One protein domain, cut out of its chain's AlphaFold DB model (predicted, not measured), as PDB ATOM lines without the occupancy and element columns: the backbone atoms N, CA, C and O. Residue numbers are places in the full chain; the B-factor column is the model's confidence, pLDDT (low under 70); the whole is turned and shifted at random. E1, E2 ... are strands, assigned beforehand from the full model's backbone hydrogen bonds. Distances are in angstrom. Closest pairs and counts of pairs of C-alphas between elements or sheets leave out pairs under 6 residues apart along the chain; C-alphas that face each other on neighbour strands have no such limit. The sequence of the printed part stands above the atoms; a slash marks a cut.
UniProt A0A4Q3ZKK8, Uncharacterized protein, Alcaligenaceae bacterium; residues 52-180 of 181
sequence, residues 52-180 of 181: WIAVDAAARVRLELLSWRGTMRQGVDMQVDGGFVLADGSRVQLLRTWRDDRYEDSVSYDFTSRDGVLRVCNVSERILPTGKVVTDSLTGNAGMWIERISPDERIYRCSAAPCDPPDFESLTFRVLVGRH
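AT A GLANCE: This is residues 52 to 180 of the 181 residues of an uncharacterized protein of Alcaligenaceae bacterium (UniProt A0A4Q3ZKK8). One strongly twisted sheet folds over on itself into two layers that are partly face to face. E7, E8, E9, E2 and the first part of E5 make one layer; E4, E3 and the later part of E5, with E1 and E6 along its edge, make the other. E5 bends from layer to layer at one end, and its hairpin with E6 lies toward the opposite end. The 129 printed residues hold nine named strands, E1 to E9 in chain order, and no named helix; the class is all strand, and the branched sheet is antiparallel. The whole is compact, with a radius of gyration of the C-alphas of 14.8 A and spans of 42 by 32 by 28 A.

HOW THE PARTS SIT: Begin with E5, residues 106 to 127, which bends by 146 degrees at residue 110 and has staggered pairing. On one side of it find E2, residues 58 to 68, with N 109 and O 61 3.0 A apart; E1, residues 52 to 54, with N 53 and O 118 at 2.8 A; and E6, residues 133 to 136, with N 126 and O 134 at 2.8 A. On the other side is E3, residues 74 to 85, with N 121 and O 77 at 3.0 A. E3 bends by 122 degrees at residue 82 and forms a hairpin with E4, residues 91 to 98, where N 78 and O 95 are 2.8 A apart. From E2 step to E9, residues 171 to 179, where N 62 and O 176 are 2.8 A apart. On the other side of E9 from E2 is E8, residues 153 to 159, with N 156 and O 173 at 2.8 A, and the neighbour of E8 on its other side is the edge strand E7, residues 143 to 148, with N 145 and O 157 at 2.9 A. E7, E8 and E9 form a meander, each strand the antiparallel neighbour of the one before. The closest C-alphas of E3 and E9 are those of Gln 74 and Leu 171, 6.9 A apart; E4 and E9 are apart.

IN THESE COORDINATES: Find C-alpha 52 at (157.079, 87.032, 177.091), where E1 begins and runs 6.6 A. E2 measures 30.4 A, E3 23.0 A and E4 18.8 A. E5 starts at C-alpha 106, (162.868, 69.573, 168.828), and spans 26.2 A from first to last C-alpha. E6 measures 9.5 A, E7 15.8 A and E8 19.9 A. E9 runs 26.5 A to C-alpha 179 at (149.437, 80.299, 163.581).

THE WHOLE: Look for the two C-alphas farthest apart at Pro 129 and His 180, 45.4 A. The printed part has no cut. The link from E8 to E9, 11 residues, is long. The mean pLDDT of the printed part is 95.1, and residue 180 is under 70.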
ATOM      1  N   TRP A  52     158.503  87.053 177.395       97.19
ATOM      2  CA  TRP A  52     157.079  87.032 177.091       97.19
ATOM      3  C   TRP A  52     156.912  87.264 175.587       97.19
ATOM      4  O   TRP A  52     157.360  88.273 175.026       97.19
ATOM      5  N   ILE A  53     156.296  86.296 174.923       96.94
ATOM      6  CA  ILE A  53     155.989  86.312 173.497       96.94
ATOM      7  C   ILE A  53     154.492  86.584 173.368       96.94
ATOM      8  O   ILE A  53     153.686  85.893 173.987       96.94
ATOM      9  N   ALA A  54     154.129  87.610 172.597       96.19
ATOM     10  CA  ALA A  54     152.734  87.861 172.255       96.19
ATOM     11  C   ALA A  54     152.273  86.782 171.273       96.19
ATOM     12  O   ALA A  54     152.987  86.507 170.312       96.19
ATOM     13  N   VAL A  55     151.119  86.173 171.521       97.06
ATOM     14  CA  VAL A  55     150.616  85.037 170.741       97.06
ATOM     15  C   VAL A  55     149.113  85.160 170.511       97.06
ATOM     16  O   VAL A  55     148.408  85.801 171.293       97.06
ATOM     17  N   ASP A  56     148.624  84.525 169.448       97.00
ATOM     18  CA  ASP A  56     147.189  84.397 169.192       97.00
ATOM     19  C   ASP A  56     146.516  83.495 170.248       97.00
ATOM     20  O   ASP A  56     147.166  82.713 170.949       97.00
ATOM     21  N   ALA A  57     145.184  83.574 170.348       97.44
ATOM     22  CA  ALA A  57     144.409  82.787 171.313       97.44
ATOM     23  C   ALA A  57     144.554  81.266 171.117       97.44
ATOM     24  O   ALA A  57     144.395  80.496 172.066       97.44
ATOM     25  N   ALA A  58     144.869  80.834 169.894       98.06
ATOM     26  CA  ALA A  58     145.253  79.474 169.552       98.06
ATOM     27  C   ALA A  58     146.417  79.520 168.558       98.06
ATOM     28  O   ALA A  58     146.357  80.224 167.550       98.06
ATOM     29  N   ALA A  59     147.478  78.781 168.854       97.88
ATOM     30  CA  ALA A  59     148.705  78.785 168.070       97.88
ATOM     31  C   ALA A  59     149.469  77.473 168.272       97.88
ATOM     32  O   ALA A  59     149.093  76.628 169.087       97.88
ATOM     33  N   ARG A  60     150.560  77.316 167.529       98.06
ATOM     34  CA  ARG A  60     151.506  76.214 167.674       98.06
ATOM     35  C   ARG A  60     152.865  76.767 168.059       98.06
ATOM     36  O   ARG A  60     153.338  77.716 167.444       98.06
ATOM     37  N   VAL A  61     153.512  76.166 169.050       98.38
ATOM     38  CA  VAL A  61     154.908  76.464 169.379       98.38
ATOM     39  C   VAL A  61     155.796  75.324 168.910       98.38
ATOM     40  O   VAL A  61     155.450  74.154 169.071       98.38
ATOM     41  N   ARG A  62     156.955  75.667 168.353       98.19
ATOM     42  CA  ARG A  62     158.079  74.760 168.146       98.19
ATOM     43  C   ARG A  62     159.256  75.250 168.974       98.19
ATOM     44  O   ARG A  62     159.655  76.406 168.863       98.19
ATOM     45  N   LEU A  63     159.812  74.348 169.769       98.44
ATOM     46  CA  LEU A  63     161.060  74.551 170.488       98.44
ATOM     47  C   LEU A  63     162.125  73.650 169.871       98.44
ATOM     48  O   LEU A  63     161.855  72.484 169.599       98.44
ATOM     49  N   GLU A  64     163.318  74.190 169.650       98.44
ATOM     50  CA  GLU A  64     164.468  73.475 169.093       98.44
ATOM     51  C   GLU A  64     165.714  73.777 169.935       98.44
ATOM     52  O   GLU A  64     166.112  74.932 170.077       98.44
ATOM     53  N   LEU A  65     166.324  72.749 170.513       97.75
ATOM     54  CA  LEU A  65     167.587  72.811 171.235       97.75
ATOM     55  C   LEU A  65     168.724  72.844 170.207       97.75
ATOM     56  O   LEU A  65     168.908  71.905 169.442       97.75
ATOM     57  N   LEU A  66     169.474  73.944 170.164       97.56
ATOM     58  CA  LEU A  66     170.501  74.176 169.143       97.56
ATOM     59  C   LEU A  66     171.885  73.725 169.606       97.56
ATOM     60  O   LEU A  66     172.661  73.167 168.835       97.56
ATOM     61  N   SER A  67     172.218  73.999 170.864       96.12
ATOM     62  CA  SER A  67     173.487  73.579 171.448       96.12
ATOM     63  C   SER A  67     173.400  73.533 172.961       96.12
ATOM     64  O   SER A  67     172.657  74.295 173.577       96.12
ATOM     65  N   TRP A  68     174.232  72.698 173.568       94.12
ATOM     66  CA  TRP A  68     174.394  72.632 175.011       94.12
ATOM     67  C   TRP A  68     175.871  72.454 175.364       94.12
ATOM     68  O   TRP A  68     176.606  71.755 174.663       94.12
ATOM     69  N   ARG A  69     176.302  73.119 176.437       91.31
ATOM     70  CA  ARG A  69     177.646  73.052 177.006       91.31
ATOM     71  C   ARG A  69     177.548  73.044 178.527       91.31
ATOM     72  O   ARG A  69     176.754  73.767 179.117       91.31
ATOM     73  N   GLY A  70     178.410  72.262 179.164       83.38
ATOM     74  CA  GLY A  70     178.527  72.208 180.618       83.38
ATOM     75  C   GLY A  70     178.270  70.814 181.172       83.38
ATOM     76  O   GLY A  70     178.197  69.835 180.440       83.38
ATOM     77  N   THR A  71     178.193  70.719 182.494       82.75
ATOM     78  CA  THR A  71     177.976  69.454 183.218       82.75
ATOM     79  C   THR A  71     176.603  69.385 183.878       82.75
ATOM     80  O   THR A  71     176.191  68.329 184.350       82.75
ATOM     81  N   MET A  72     175.886  70.508 183.920       87.44
ATOM     82  CA  MET A  72     174.580  70.613 184.550       87.44
ATOM     83  C   MET A  72     173.476  70.385 183.524       87.44
ATOM     84  O   MET A  72     173.495  70.959 182.431       87.44
ATOM     85  N   ARG A  73     172.476  69.586 183.898       92.81
ATOM     86  CA  ARG A  73     171.296  69.386 183.062       92.81
ATOM     87  C   ARG A  73     170.494  70.682 182.992       92.81
ATOM     88  O   ARG A  73     170.140  71.260 184.023       92.81
ATOM     89  N   GLN A  74     170.207  71.126 181.775       94.62
ATOM     90  CA  GLN A  74     169.416  72.320 181.505       94.62
ATOM     91  C   GLN A  74     168.215  72.003 180.629       94.62
ATOM     92  O   GLN A  74     168.190  71.018 179.887       94.62
ATOM     93  N   GLY A  75     167.208  72.850 180.742       96.12
ATOM     94  CA  GLY A  75     165.989  72.748 179.975       96.12
ATOM     95  C   GLY A  75     165.342  74.103 179.776       96.12
ATOM     96  O   GLY A  75     165.883  75.149 180.146       96.12
ATOM     97  N   VAL A  76     164.155  74.051 179.201       97.81
ATOM     98  CA  VAL A  76     163.328  75.209 178.911       97.81
ATOM     99  C   VAL A  76     161.948  74.968 179.481       97.81
ATOM    100  O   VAL A  76     161.346  73.920 179.240       97.81
ATOM    101  N   ASP A  77     161.455  75.960 180.207       98.00
ATOM    102  CA  ASP A  77     160.071  76.034 180.637       98.00
ATOM    103  C   ASP A  77     159.312  76.974 179.707       98.00
ATOM    104  O   ASP A  77     159.692  78.130 179.508       98.00
ATOM    105  N   MET A  78     158.215  76.468 179.155       98.38
ATOM    106  CA  MET A  78     157.228  77.230 178.407       98.38
ATOM    107  C   MET A  78     155.903  77.191 179.159       98.38
ATOM    108  O   MET A  78     155.407  76.119 179.496       98.38
ATOM    109  N   GLN A  79     155.316  78.352 179.430       98.38
ATOM    110  CA  GLN A  79     154.065  78.465 180.172       98.38
ATOM    111  C   GLN A  79     153.053  79.324 179.420       98.38
ATOM    112  O   GLN A  79     153.376  80.408 178.935       98.38
ATOM    113  N   VAL A  80     151.803  78.870 179.388       98.25
ATOM    114  CA  VAL A  80     150.693  79.603 178.776       98.25
ATOM    115  C   VAL A  80     149.430  79.491 179.622       98.25
ATOM    116  O   VAL A  80     149.146  78.440 180.206       98.25
ATOM    117  N   ASP A  81     148.653  80.571 179.688       97.62
ATOM    118  CA  ASP A  81     147.348  80.537 180.338       97.62
ATOM    119  C   ASP A  81     146.296  79.920 179.403       97.62
ATOM    120  O   ASP A  81     145.772  80.590 178.527       97.62
ATOM    121  N   GLY A  82     145.992  78.630 179.564       97.44
ATOM    122  CA  GLY A  82     145.015  77.886 178.747       97.44
ATOM    123  C   GLY A  82     145.484  76.467 178.407       97.44
ATOM    124  O   GLY A  82     144.691  75.524 178.418       97.44
ATOM    125  N   GLY A  83     146.794  76.317 178.230       98.06
ATOM    126  CA  GLY A  83     147.513  75.048 178.186       98.06
ATOM    127  C   GLY A  83     147.947  74.590 176.793       98.06
ATOM    128  O   GLY A  83     147.329  74.924 175.782       98.06
ATOM    129  N   PHE A  84     149.016  73.798 176.788       98.50
ATOM    130  CA  PHE A  84     149.520  73.003 175.672       98.50
ATOM    131  C   PHE A  84     148.735  71.697 175.572       98.50
ATOM    132  O   PHE A  84     148.400  71.110 176.602       98.50
ATOM    133  N   VAL A  85     148.463  71.242 174.353       98.12
ATOM    134  CA  VAL A  85     147.777  69.978 174.064       98.12
ATOM    135  C   VAL A  85     148.823  68.891 173.830       98.12
ATOM    136  O   VAL A  85     149.643  69.000 172.921       98.12
ATOM    137  N   LEU A  86     148.815  67.856 174.667       97.06
ATOM    138  CA  LEU A  86     149.707  66.705 174.547       97.06
ATOM    139  C   LEU A  86     149.166  65.684 173.535       97.06
ATOM    140  O   LEU A  86     148.020  65.758 173.096       97.06
ATOM    141  N   ALA A  87     149.996  64.702 173.176       94.56
ATOM    142  CA  ALA A  87     149.653  63.680 172.183       94.56
ATOM    143  C   ALA A  87     148.442  62.812 172.578       94.56
ATOM    144  O   ALA A  87     147.726  62.324 171.708       94.56
ATOM    145  N   ASP A  88     148.193  62.638 173.877       96.19
ATOM    146  CA  ASP A  88     147.021  61.934 174.411       96.19
ATOM    147  C   ASP A  88     145.773  62.834 174.526       96.19
ATOM    148  O   ASP A  88     144.744  62.415 175.057       96.19
ATOM    149  N   GLY A  89     145.856  64.081 174.051       96.81
ATOM    150  CA  GLY A  89     144.802  65.089 174.140       96.81
ATOM    151  C   GLY A  89     144.697  65.777 175.503       96.81
ATOM    152  O   GLY A  89     143.902  66.709 175.652       96.81
ATOM    153  N   SER A  90     145.489  65.364 176.500       97.38
ATOM    154  CA  SER A  90     145.535  66.041 177.794       97.38
ATOM    155  C   SER A  90     146.151  67.437 177.668       97.38
ATOM    156  O   SER A  90     146.812  67.773 176.682       97.38
ATOM    157  N   ARG A  91     145.895  68.291 178.666       97.75
ATOM    158  CA  ARG A  91     146.370  69.678 178.679       97.75
ATOM    159  C   ARG A  91     147.262  69.960 179.871       97.75
ATOM    160  O   ARG A  91     146.912  69.628 181.001       97.75
ATOM    161  N   VAL A  92     148.359  70.667 179.624       98.19
ATOM    162  CA  VAL A  92     149.281  71.138 180.667       98.19
ATOM    163  C   VAL A  92     149.545  72.628 180.510       98.19
ATOM    164  O   VAL A  92     149.665  73.127 179.400       98.19
ATOM    165  N   GLN A  93     149.632  73.369 181.613       98.06
ATOM    166  CA  GLN A  93     149.925  74.811 181.563       98.06
ATOM    167  C   GLN A  93     151.418  75.117 181.459       98.06
ATOM    168  O   GLN A  93     151.793  76.177 180.968       98.06
ATOM    169  N   LEU A  94     152.250  74.197 181.944       97.94
ATOM    170  CA  LEU A  94     153.699  74.290 181.941       97.94
ATOM    171  C   LEU A  94     154.247  73.108 181.154       97.94
ATOM    172  O   LEU A  94     153.989  71.955 181.503       97.94
ATOM    173  N   LEU A  95     155.018  73.412 180.121       97.00
ATOM    174  CA  LEU A  95     155.782  72.447 179.362       97.00
ATOM    175  C   LEU A  95     157.258  72.618 179.692       97.00
ATOM    176  O   LEU A  95     157.816  73.692 179.487       97.00
ATOM    177  N   ARG A  96     157.874  71.555 180.206       96.88
ATOM    178  CA  ARG A  96     159.300  71.519 180.524       96.88
ATOM    179  C   ARG A  96     160.007  70.554 179.590       96.88
ATOM    180  O   ARG A  96     159.751  69.352 179.645       96.88
ATOM    181  N   THR A  97     160.930  71.071 178.792       95.75
ATOM    182  CA  THR A  97     161.753  70.275 177.879       95.75
ATOM    183  C   THR A  97     163.196  70.307 178.349       95.75
ATOM    184  O   THR A  97     163.814  71.365 178.396       95.75
ATOM    185  N   TRP A  98     163.736  69.147 178.712       95.38
ATOM    186  CA  TRP A  98     165.143  68.995 179.075       95.38
ATOM    187  C   TRP A  98     165.975  68.655 177.846       95.38
ATOM    188  O   TRP A  98     165.511  67.908 176.985       95.38
ATOM    189  N   ARG A  99     167.227  69.119 177.809       91.38
ATOM    190  CA  ARG A  99     168.219  68.514 176.920       91.38
ATOM    191  C   ARG A  99     168.516  67.099 177.410       91.38
ATOM    192  O   ARG A  99     168.846  66.895 178.582       91.38
ATOM    193  N   ASP A 100     168.355  66.131 176.519       91.44
ATOM    194  CA  ASP A 100     168.551  64.714 176.800       91.44
ATOM    195  C   ASP A 100     168.871  63.989 175.488       91.44
ATOM    196  O   ASP A 100     168.043  63.952 174.582       91.44
ATOM    197  N   ASP A 101     170.071  63.411 175.389       90.56
ATOM    198  CA  ASP A 101     170.588  62.792 174.157       90.56
ATOM    199  C   ASP A 101     169.766  61.582 173.673       90.56
ATOM    200  O   ASP A 101     169.988  61.075 172.577       90.56
ATOM    201  N   ARG A 102     168.821  61.096 174.487       93.56
ATOM    202  CA  ARG A 102     167.930  59.980 174.144       93.56
ATOM    203  C   ARG A 102     166.707  60.404 173.331       93.56
ATOM    204  O   ARG A 102     165.982  59.530 172.860       93.56
ATOM    205  N   TYR A 103     166.444  61.704 173.214       94.25
ATOM    206  CA  TYR A 103     165.259  62.251 172.558       94.25
ATOM    207  C   TYR A 103     165.642  63.228 171.445       94.25
ATOM    208  O   TYR A 103     166.794  63.641 171.322       94.25
ATOM    209  N   GLU A 104     164.660  63.587 170.618       94.81
ATOM    210  CA  GLU A 104     164.833  64.602 169.583       94.81
ATOM    211  C   GLU A 104     165.147  65.975 170.189       94.81
ATOM    212  O   GLU A 104     164.623  66.354 171.238       94.81
ATOM    213  N   ASP A 105     165.941  66.760 169.465       95.94
ATOM    214  CA  ASP A 105     166.273  68.134 169.838       95.94
ATOM    215  C   ASP A 105     165.140  69.126 169.589       95.94
ATOM    216  O   ASP A 105     165.281  70.309 169.877       95.94
ATOM    217  N   SER A 106     163.996  68.686 169.068       97.25
ATOM    218  CA  SER A 106     162.868  69.573 168.828       97.25
ATOM    219  C   SER A 106     161.552  68.981 169.281       97.25
ATOM    220  O   SER A 106     161.317  67.787 169.151       97.25
ATOM    221  N   VAL A 107     160.670  69.846 169.769       96.81
ATOM    222  CA  VAL A 107     159.301  69.494 170.142       96.81
ATOM    223  C   VAL A 107     158.326  70.518 169.579       96.81
ATOM    224  O   VAL A 107     158.678  71.676 169.345       96.81
ATOM    225  N   SER A 108     157.089  70.101 169.326       97.50
ATOM    226  CA  SER A 108     156.033  70.990 168.842       97.50
ATOM    227  C   SER A 108     154.711  70.675 169.515       97.50
ATOM    228  O   SER A 108     154.335  69.509 169.600       97.50
ATOM    229  N   TYR A 109     154.004  71.718 169.944       98.00
ATOM    230  CA  TYR A 109     152.724  71.591 170.632       98.00
ATOM    231  C   TYR A 109     151.766  72.681 170.183       98.00
ATOM    232  O   TYR A 109     152.133  73.858 170.115       98.00
ATOM    233  N   ASP A 110     150.526  72.285 169.928       98.19
ATOM    234  CA  ASP A 110     149.424  73.227 169.804       98.19
ATOM    235  C   ASP A 110     149.025  73.693 171.212       98.19
ATOM    236  O   ASP A 110     149.113  72.941 172.189       98.19
ATOM    237  N   PHE A 111     148.621  74.950 171.351       98.25
ATOM    238  CA  PHE A 111     148.231  75.516 172.636       98.25
ATOM    239  C   PHE A 111     147.139  76.571 172.484       98.25
ATOM    240  O   PHE A 111     146.927  77.140 171.413       98.25
ATOM    241  N   THR A 112     146.465  76.856 173.595       98.19
ATOM    242  CA  THR A 112     145.535  77.987 173.704       98.19
ATOM    243  C   THR A 112     146.014  78.973 174.759       98.19
ATOM    244  O   THR A 112     146.470  78.546 175.823       98.19
ATOM    245  N   SER A 113     145.871  80.269 174.483       98.00
ATOM    246  CA  SER A 113     146.210  81.368 175.385       98.00
ATOM    247  C   SER A 113     144.992  82.258 175.643       98.00
ATOM    248  O   SER A 113     144.345  82.737 174.716       98.00
ATOM    249  N   ARG A 114     144.674  82.487 176.917       98.06
ATOM    250  CA  ARG A 114     143.602  83.381 177.375       98.06
ATOM    251  C   ARG A 114     144.086  84.811 177.578       98.06
ATOM    252  O   ARG A 114     143.288  85.737 177.504       98.06
ATOM    253  N   ASP A 115     145.376  84.983 177.842       97.25
ATOM    254  CA  ASP A 115     146.017  86.271 178.106       97.25
ATOM    255  C   ASP A 115     146.865  86.783 176.930       97.25
ATOM    256  O   ASP A 115     147.428  87.873 177.012       97.25
ATOM    257  N   GLY A 116     146.952  86.014 175.842       97.12
ATOM    258  CA  GLY A 116     147.733  86.342 174.650       97.12
ATOM    259  C   GLY A 116     149.246  86.275 174.865       97.12
ATOM    260  O   GLY A 116     149.988  86.932 174.131       97.12
ATOM    261  N   VAL A 117     149.726  85.537 175.878       97.38
ATOM    262  CA  VAL A 117     151.155  85.470 176.222       97.38
ATOM    263  C   VAL A 117     151.660  84.035 176.390       97.38
ATOM    264  O   VAL A 117     151.191  83.278 177.242       97.38
ATOM    265  N   LEU A 118     152.725  83.707 175.653       98.06
ATOM    266  CA  LEU A 118     153.604  82.570 175.923       98.06
ATOM    267  C   LEU A 118     154.816  83.048 176.734       98.06
ATOM    268  O   LEU A 118     155.522  83.974 176.335       98.06
ATOM    269  N   ARG A 119     155.060  82.420 177.882       98.00
ATOM    270  CA  ARG A 119     156.181  82.724 178.780       98.00
ATOM    271  C   ARG A 119     157.267  81.679 178.593       98.00
ATOM    272  O   ARG A 119     156.956  80.495 178.584       98.00
ATOM    273  N   VAL A 120     158.513  82.118 178.487       98.25
ATOM    274  CA  VAL A 120     159.677  81.253 178.273       98.25
ATOM    275  C   VAL A 120     160.748  81.581 179.311       98.25
ATOM    276  O   VAL A 120     161.029  82.757 179.556       98.25
ATOM    277  N   CYS A 121     161.357  80.567 179.920       97.25
ATOM    278  CA  CYS A 121     162.591  80.721 180.694       97.25
ATOM    279  C   CYS A 121     163.494  79.493 180.589       97.25
ATOM    280  O   CYS A 121     163.041  78.383 180.307       97.25
ATOM    281  N   ASN A 122     164.788  79.695 180.841       95.94
ATOM    282  CA  ASN A 122     165.715  78.591 181.022       95.94
ATOM    283  C   ASN A 122     165.623  78.042 182.449       95.94
ATOM    284  O   ASN A 122     165.444  78.783 183.419       95.94
ATOM    285  N   VAL A 123     165.783  76.729 182.568       95.69
ATOM    286  CA  VAL A 123     165.819  76.017 183.843       95.69
ATOM    287  C   VAL A 123     167.050  75.132 183.925       95.69
ATOM    288  O   VAL A 123     167.602  74.701 182.911       95.69
ATOM    289  N   SER A 124     167.482  74.833 185.143       93.69
ATOM    290  CA  SER A 124     168.570  73.891 185.395       93.69
ATOM    291  C   SER A 124     168.290  73.002 186.595       93.69
ATOM    292  O   SER A 124     167.598  73.408 187.528       93.69
ATOM    293  N   GLU A 125     168.841  71.794 186.598       92.88
ATOM    294  CA  GLU A 125     168.842  70.944 187.789       92.88
ATOM    295  C   GLU A 125     169.938  71.386 188.760       92.88
ATOM    296  O   GLU A 125     171.103  71.496 188.391       92.88
ATOM    297  N   ARG A 126     169.580  71.586 190.027       89.31
ATOM    298  CA  ARG A 126     170.522  71.815 191.122       89.31
ATOM    299  C   ARG A 126     170.450  70.659 192.106       89.31
ATOM    300  O   ARG A 126     169.372  70.290 192.568       89.31
ATOM    301  N   ILE A 127     171.608  70.116 192.463       88.81
ATOM    302  CA  ILE A 127     171.732  69.085 193.495       88.81
ATOM    303  C   ILE A 127     171.973  69.789 194.832       88.81
ATOM    304  O   ILE A 127     172.946  70.523 194.996       88.81
ATOM    305  N   LEU A 128     171.059  69.610 195.784       89.06
ATOM    306  CA  LEU A 128     171.196  70.146 197.138       89.06
ATOM    307  C   LEU A 128     172.225  69.338 197.950       89.06
ATOM    308  O   LEU A 128     172.455  68.172 197.630       89.06
ATOM    309  N   PRO A 129     172.767  69.875 199.067       91.81
ATOM    310  CA  PRO A 129     173.665  69.121 199.955       91.81
ATOM    311  C   PRO A 129     173.080  67.798 200.476       91.81
ATOM    312  O   PRO A 129     173.817  66.894 200.846       91.81
ATOM    313  N   THR A 130     171.749  67.667 200.484       94.06
ATOM    314  CA  THR A 130     171.029  66.440 200.851       94.06
ATOM    315  C   THR A 130     170.991  65.382 199.739       94.06
ATOM    316  O   THR A 130     170.388  64.331 199.929       94.06
ATOM    317  N   GLY A 131     171.547  65.665 198.557       92.50
ATOM    318  CA  GLY A 131     171.432  64.834 197.354       92.50
ATOM    319  C   GLY A 131     170.115  65.011 196.588       92.50
ATOM    320  O   GLY A 131     169.957  64.463 195.500       92.50
ATOM    321  N   LYS A 132     169.161  65.794 197.111       93.75
ATOM    322  CA  LYS A 132     167.894  66.078 196.422       93.75
ATOM    323  C   LYS A 132     168.141  66.944 195.185       93.75
ATOM    324  O   LYS A 132     168.710  68.028 195.301       93.75
ATOM    325  N   VAL A 133     167.634  66.505 194.034       92.00
ATOM    326  CA  VAL A 133     167.598  67.306 192.805       92.00
ATOM    327  C   VAL A 133     166.392  68.243 192.848       92.00
ATOM    328  O   VAL A 133     165.267  67.814 193.113       92.00
ATOM    329  N   VAL A 134     166.623  69.528 192.612       92.25
ATOM    330  CA  VAL A 134     165.578  70.545 192.464       92.25
ATOM    331  C   VAL A 134     165.733  71.248 191.125       92.25
ATOM    332  O   VAL A 134     166.843  71.391 190.623       92.25
ATOM    333  N   THR A 135     164.626  71.697 190.540       93.06
ATOM    334  CA  THR A 135     164.691  72.583 189.376       93.06
ATOM    335  C   THR A 135     164.828  74.015 189.849       93.06
ATOM    336  O   THR A 135     164.043  74.477 190.675       93.06
ATOM    337  N   ASP A 136     165.833  74.692 189.317       88.44
ATOM    338  CA  ASP A 136     166.128  76.080 189.600       88.44
ATOM    339  C   ASP A 136     165.864  76.936 188.363       88.44
ATOM    340  O   ASP A 136     166.174  76.557 187.231       88.44
ATOM    341  N   SER A 137     165.284  78.096 188.615       82.94
ATOM    342  CA  SER A 137     165.059  79.159 187.651       82.94
ATOM    343  C   SER A 137     165.284  80.460 188.405       82.94
ATOM    344  O   SER A 137     164.804  80.587 189.532       82.94
ATOM    345  N   LEU A 138     165.930  81.443 187.772       82.69
ATOM    346  CA  LEU A 138     166.102  82.814 188.287       82.69
ATOM    347  C   LEU A 138     167.113  83.029 189.423       82.69
ATOM    348  O   LEU A 138     167.165  84.134 189.965       82.69
ATOM    349  N   THR A 139     167.883  82.023 189.826       88.81
ATOM    350  CA  THR A 139     168.903  82.200 190.867       88.81
ATOM    351  C   THR A 139     170.298  82.347 190.271       88.81
ATOM    352  O   THR A 139     170.579  81.866 189.171       88.81
ATOM    353  N   GLY A 140     171.176  83.030 191.008       93.38
ATOM    354  CA  GLY A 140     172.565  83.230 190.611       93.38
ATOM    355  C   GLY A 140     172.681  83.876 189.231       93.38
ATOM    356  O   GLY A 140     172.031  84.879 188.932       93.38
ATOM    357  N   ASN A 141     173.491  83.254 188.381       95.38
ATOM    358  CA  ASN A 141     173.779  83.702 187.023       95.38
ATOM    359  C   ASN A 141     172.837  83.114 185.959       95.38
ATOM    360  O   ASN A 141     173.126  83.166 184.764       95.38
ATOM    361  N   ALA A 142     171.676  82.584 186.359       95.25
ATOM    362  CA  ALA A 142     170.667  82.155 185.402       95.25
ATOM    363  C   ALA A 142     170.104  83.373 184.655       95.25
ATOM    364  O   ALA A 142     169.498  84.264 185.252       95.25
ATOM    365  N   GLY A 143     170.280  83.398 183.337       96.00
ATOM    366  CA  GLY A 143     169.798  84.484 182.495       96.00
ATOM    367  C   GLY A 143     169.828  84.126 181.018       96.00
ATOM    368  O   GLY A 143     170.476  83.167 180.602       96.00
ATOM    369  N   MET A 144     169.111  84.916 180.225       97.88
ATOM    370  CA  MET A 144     168.968  84.739 178.787       97.88
ATOM    371  C   MET A 144     169.326  86.034 178.065       97.88
ATOM    372  O   MET A 144     168.740  87.089 178.327       97.88
ATOM    373  N   TRP A 145     170.244  85.926 177.115       97.88
ATOM    374  CA  TRP A 145     170.392  86.878 176.027       97.88
ATOM    375  C   TRP A 145     169.497  86.422 174.871       97.88
ATOM    376  O   TRP A 145     169.541  85.261 174.466       97.88
ATOM    377  N   ILE A 146     168.633  87.313 174.383       97.88
ATOM    378  CA  ILE A 146     167.602  86.969 173.397       97.88
ATOM    379  C   ILE A 146     167.857  87.699 172.086       97.88
ATOM    380  O   ILE A 146     167.781  88.927 172.018       97.88
ATOM    381  N   GLU A 147     168.073  86.924 171.031       97.88
ATOM    382  CA  GLU A 147     168.147  87.393 169.654       97.88
ATOM    383  C   GLU A 147     166.752  87.294 169.022       97.88
ATOM    384  O   GLU A 147     166.195  86.206 168.854       97.88
ATOM    385  N   ARG A 148     166.149  88.440 168.691       96.62
ATOM    386  CA  ARG A 148     164.828  88.496 168.045       96.62
ATOM    387  C   ARG A 148     165.012  88.477 166.531       96.62
ATOM    388  O   ARG A 148     165.466  89.472 165.971       96.62
ATOM    389  N   ILE A 149     164.662  87.361 165.893       97.81
ATOM    390  CA  ILE A 149     164.781  87.177 164.439       97.81
ATOM    391  C   ILE A 149     163.562  87.776 163.733       97.81
ATOM    392  O   ILE A 149     163.689  88.505 162.752       97.81
ATOM    393  N   SER A 150     162.374  87.512 164.275       96.31
ATOM    394  CA  SER A 150     161.095  88.052 163.813       96.31
ATOM    395  C   SER A 150     160.143  88.228 165.013       96.31
ATOM    396  O   SER A 150     160.526  87.924 166.149       96.31
ATOM    397  N   PRO A 151     158.906  88.731 164.828       94.31
ATOM    398  CA  PRO A 151     157.910  88.753 165.903       94.31
ATOM    399  C   PRO A 151     157.645  87.370 166.523       94.31
ATOM    400  O   PRO A 151     157.418  87.281 167.732       94.31
ATOM    401  N   ASP A 152     157.760  86.328 165.700       96.50
ATOM    402  CA  ASP A 152     157.360  84.953 165.989       96.50
ATOM    403  C   ASP A 152     158.547  84.007 166.221       96.50
ATOM    404  O   ASP A 152     158.360  82.872 166.652       96.50
ATOM    405  N   GLU A 153     159.775  84.461 165.950       98.00
ATOM    406  CA  GLU A 153     160.993  83.659 166.064       98.00
ATOM    407  C   GLU A 153     162.049  84.347 166.932       98.00
ATOM    408  O   GLU A 153     162.430  85.506 166.713       98.00
ATOM    409  N   ARG A 154     162.562  83.597 167.911       98.44
ATOM    410  CA  ARG A 154     163.603  84.050 168.837       98.44
ATOM    411  C   ARG A 154     164.632  82.952 169.070       98.44
ATOM    412  O   ARG A 154     164.279  81.775 169.159       98.44
ATOM    413  N   ILE A 155     165.889  83.354 169.223       98.62
ATOM    414  CA  ILE A 155     166.977  82.499 169.701       98.62
ATOM    415  C   ILE A 155     167.365  82.963 171.103       98.62
ATOM    416  O   ILE A 155     167.527  84.157 171.361       98.62
ATOM    417  N   TYR A 156     167.495  82.005 172.010       98.50
ATOM    418  CA  TYR A 156     167.815  82.205 173.412       98.50
ATOM    419  C   TYR A 156     169.194  81.636 173.677       98.50
ATOM    420  O   TYR A 156     169.440  80.461 173.418       98.50
ATOM    421  N   ARG A 157     170.067  82.477 174.217       98.19
ATOM    422  CA  ARG A 157     171.422  82.153 174.651       98.19
ATOM    423  C   ARG A 157     171.476  82.232 176.162       98.19
ATOM    424  O   ARG A 157     171.335  83.311 176.739       98.19
ATOM    425  N   CYS A 158     171.579  81.084 176.811       97.00
ATOM    426  CA  CYS A 158     171.351  80.965 178.241       97.00
ATOM    427  C   CYS A 158     172.646  80.755 178.998       97.00
ATOM    428  O   CYS A 158     173.482  79.943 178.604       97.00
ATOM    429  N   SER A 159     172.757  81.439 180.132       95.50
ATOM    430  CA  SER A 159     173.716  81.082 181.164       95.50
ATOM    431  C   SER A 159     173.016  80.346 182.297       95.50
ATOM    432  O   SER A 159     171.829  80.557 182.580       95.50
ATOM    433  N   ALA A 160     173.741  79.417 182.904       92.62
ATOM    434  CA  ALA A 160     173.253  78.597 183.992       92.62
ATOM    435  C   ALA A 160     173.520  79.262 185.354       92.62
ATOM    436  O   ALA A 160     174.494  79.990 185.515       92.62
ATOM    437  N   ALA A 161     172.690  78.969 186.362       91.56
ATOM    438  CA  ALA A 161     172.818  79.555 187.702       91.56
ATOM    439  C   ALA A 161     174.240  79.513 188.316       91.56
ATOM    440  O   ALA A 161     174.651  80.534 188.870       91.56
ATOM    441  N   PRO A 162     174.999  78.395 188.236       90.69
ATOM    442  CA  PRO A 162     176.334  78.304 188.826       90.69
ATOM    443  C   PRO A 162     177.470  78.809 187.919       90.69
ATOM    444  O   PRO A 162     178.622  78.732 188.336       90.69
ATOM    445  N   CYS A 163     177.198  79.266 186.690       90.69
ATOM    446  CA  CYS A 163     178.249  79.743 185.788       90.69
ATOM    447  C   CYS A 163     178.810  81.075 186.292       90.69
ATOM    448  O   CYS A 163     178.066  82.044 186.398       90.69
ATOM    449  N   ASP A 164     180.107  81.134 186.590       90.88
ATOM    450  CA  ASP A 164     180.797  82.354 187.014       90.88
ATOM    451  C   ASP A 164     182.126  82.505 186.245       90.88
ATOM    452  O   ASP A 164     183.038  81.696 186.451       90.88
ATOM    453  N   PRO A 165     182.248  83.484 185.324       92.62
ATOM    454  CA  PRO A 165     181.221  84.459 184.928       92.62
ATOM    455  C   PRO A 165     180.071  83.828 184.107       92.62
ATOM    456  O   PRO A 165     180.230  82.720 183.586       92.62
ATOM    457  N   PRO A 166     178.927  84.528 183.926       94.69
ATOM    458  CA  PRO A 166     177.912  84.115 182.958       94.69
ATOM    459  C   PRO A 166     178.491  84.028 181.541       94.69
ATOM    460  O   PRO A 166     179.182  84.942 181.090       94.69
ATOM    461  N   ASP A 167     178.170  82.949 180.835       94.12
ATOM    462  CA  ASP A 167     178.711  82.596 179.515       94.12
ATOM    463  C   ASP A 167     177.713  82.796 178.359       94.12
ATOM    464  O   ASP A 167     178.123  83.037 177.231       94.12
ATOM    465  N   PHE A 168     176.408  82.691 178.630       96.44
ATOM    466  CA  PHE A 168     175.321  82.681 177.639       96.44
ATOM    467  C   PHE A 168     175.481  81.627 176.530       96.44
ATOM    468  O   PHE A 168     174.895  81.741 175.459       96.44
ATOM    469  N   GLU A 169     176.250  80.574 176.791       95.88
ATOM    470  CA  GLU A 169     176.498  79.476 175.851       95.88
ATOM    471  C   GLU A 169     176.184  78.102 176.458       95.88
ATOM    472  O   GLU A 169     176.291  77.090 175.760       95.88
ATOM    473  N   SER A 170     175.761  78.050 177.729       95.00
ATOM    474  CA  SER A 170     175.451  76.793 178.418       95.00
ATOM    475  C   SER A 170     174.294  76.046 177.739       95.00
ATOM    476  O   SER A 170     174.343  74.834 177.542       95.00
ATOM    477  N   LEU A 171     173.265  76.776 177.304       96.88
ATOM    478  CA  LEU A 171     172.172  76.245 176.490       96.88
ATOM    479  C   LEU A 171     171.772  77.292 175.454       96.88
ATOM    480  O   LEU A 171     171.517  78.441 175.807       96.88
ATOM    481  N   THR A 172     171.685  76.891 174.190       98.12
ATOM    482  CA  THR A 172     171.093  77.710 173.130       98.12
ATOM    483  C   THR A 172     169.883  76.992 172.561       98.12
ATOM    484  O   THR A 172     169.967  75.810 172.227       98.12
ATOM    485  N   PHE A 173     168.759  77.691 172.437       98.56
ATOM    486  CA  PHE A 173     167.544  77.136 171.849       98.56
ATOM    487  C   PHE A 173     166.786  78.174 171.023       98.56
ATOM    488  O   PHE A 173     166.922  79.379 171.227       98.56
ATOM    489  N   ARG A 174     165.974  77.699 170.085       98.69
ATOM    490  CA  ARG A 174     165.067  78.495 169.260       98.69
ATOM    491  C   ARG A 174     163.631  78.242 169.699       98.69
ATOM    492  O   ARG A 174     163.246  77.099 169.943       98.69
ATOM    493  N   VAL A 175     162.835  79.305 169.746       98.62
ATOM    494  CA  VAL A 175     161.372  79.223 169.834       98.62
ATOM    495  C   VAL A 175     160.782  79.871 168.595       98.62
ATOM    496  O   VAL A 175     161.120  81.008 168.264       98.62
ATOM    497  N   LEU A 176     159.894  79.134 167.934       98.38
ATOM    498  CA  LEU A 176     159.085  79.597 166.817       98.38
ATOM    499  C   LEU A 176     157.608  79.437 167.179       98.38
ATOM    500  O   LEU A 176     157.179  78.345 167.555       98.38
ATOM    501  N   VAL A 177     156.829  80.503 167.041       97.88
ATOM    502  CA  VAL A 177     155.373  80.470 167.202       97.88
ATOM    503  C   VAL A 177     154.721  80.590 165.829       97.88
ATOM    504  O   VAL A 177     154.961  81.532 165.092       97.88
ATOM    505  N   GLY A 178     153.902  79.614 165.457       93.00
ATOM    506  CA  GLY A 178     153.128  79.623 164.222       93.00
ATOM    507  C   GLY A 178     151.639  79.773 164.505       93.00
ATOM    508  O   GLY A 178     151.144  79.337 165.547       93.00
ATOM    509  N   ARG A 179     150.903  80.343 163.549       81.56
ATOM    510  CA  ARG A 179     149.437  80.299 163.581       81.56
ATOM    511  C   ARG A 179     148.961  78.858 163.456       81.56
ATOM    512  O   ARG A 179     149.528  78.080 162.689       81.56
ATOM    513  N   HIS A 180     147.910  78.525 164.194       63.56
ATOM    514  CA  HIS A 180     147.198  77.273 163.985       63.56
ATOM    515  C   HIS A 180     146.480  77.364 162.633       63.56
ATOM    516  O   HIS A 180     145.656  78.259 162.435       63.56
TER     517      HIS A 180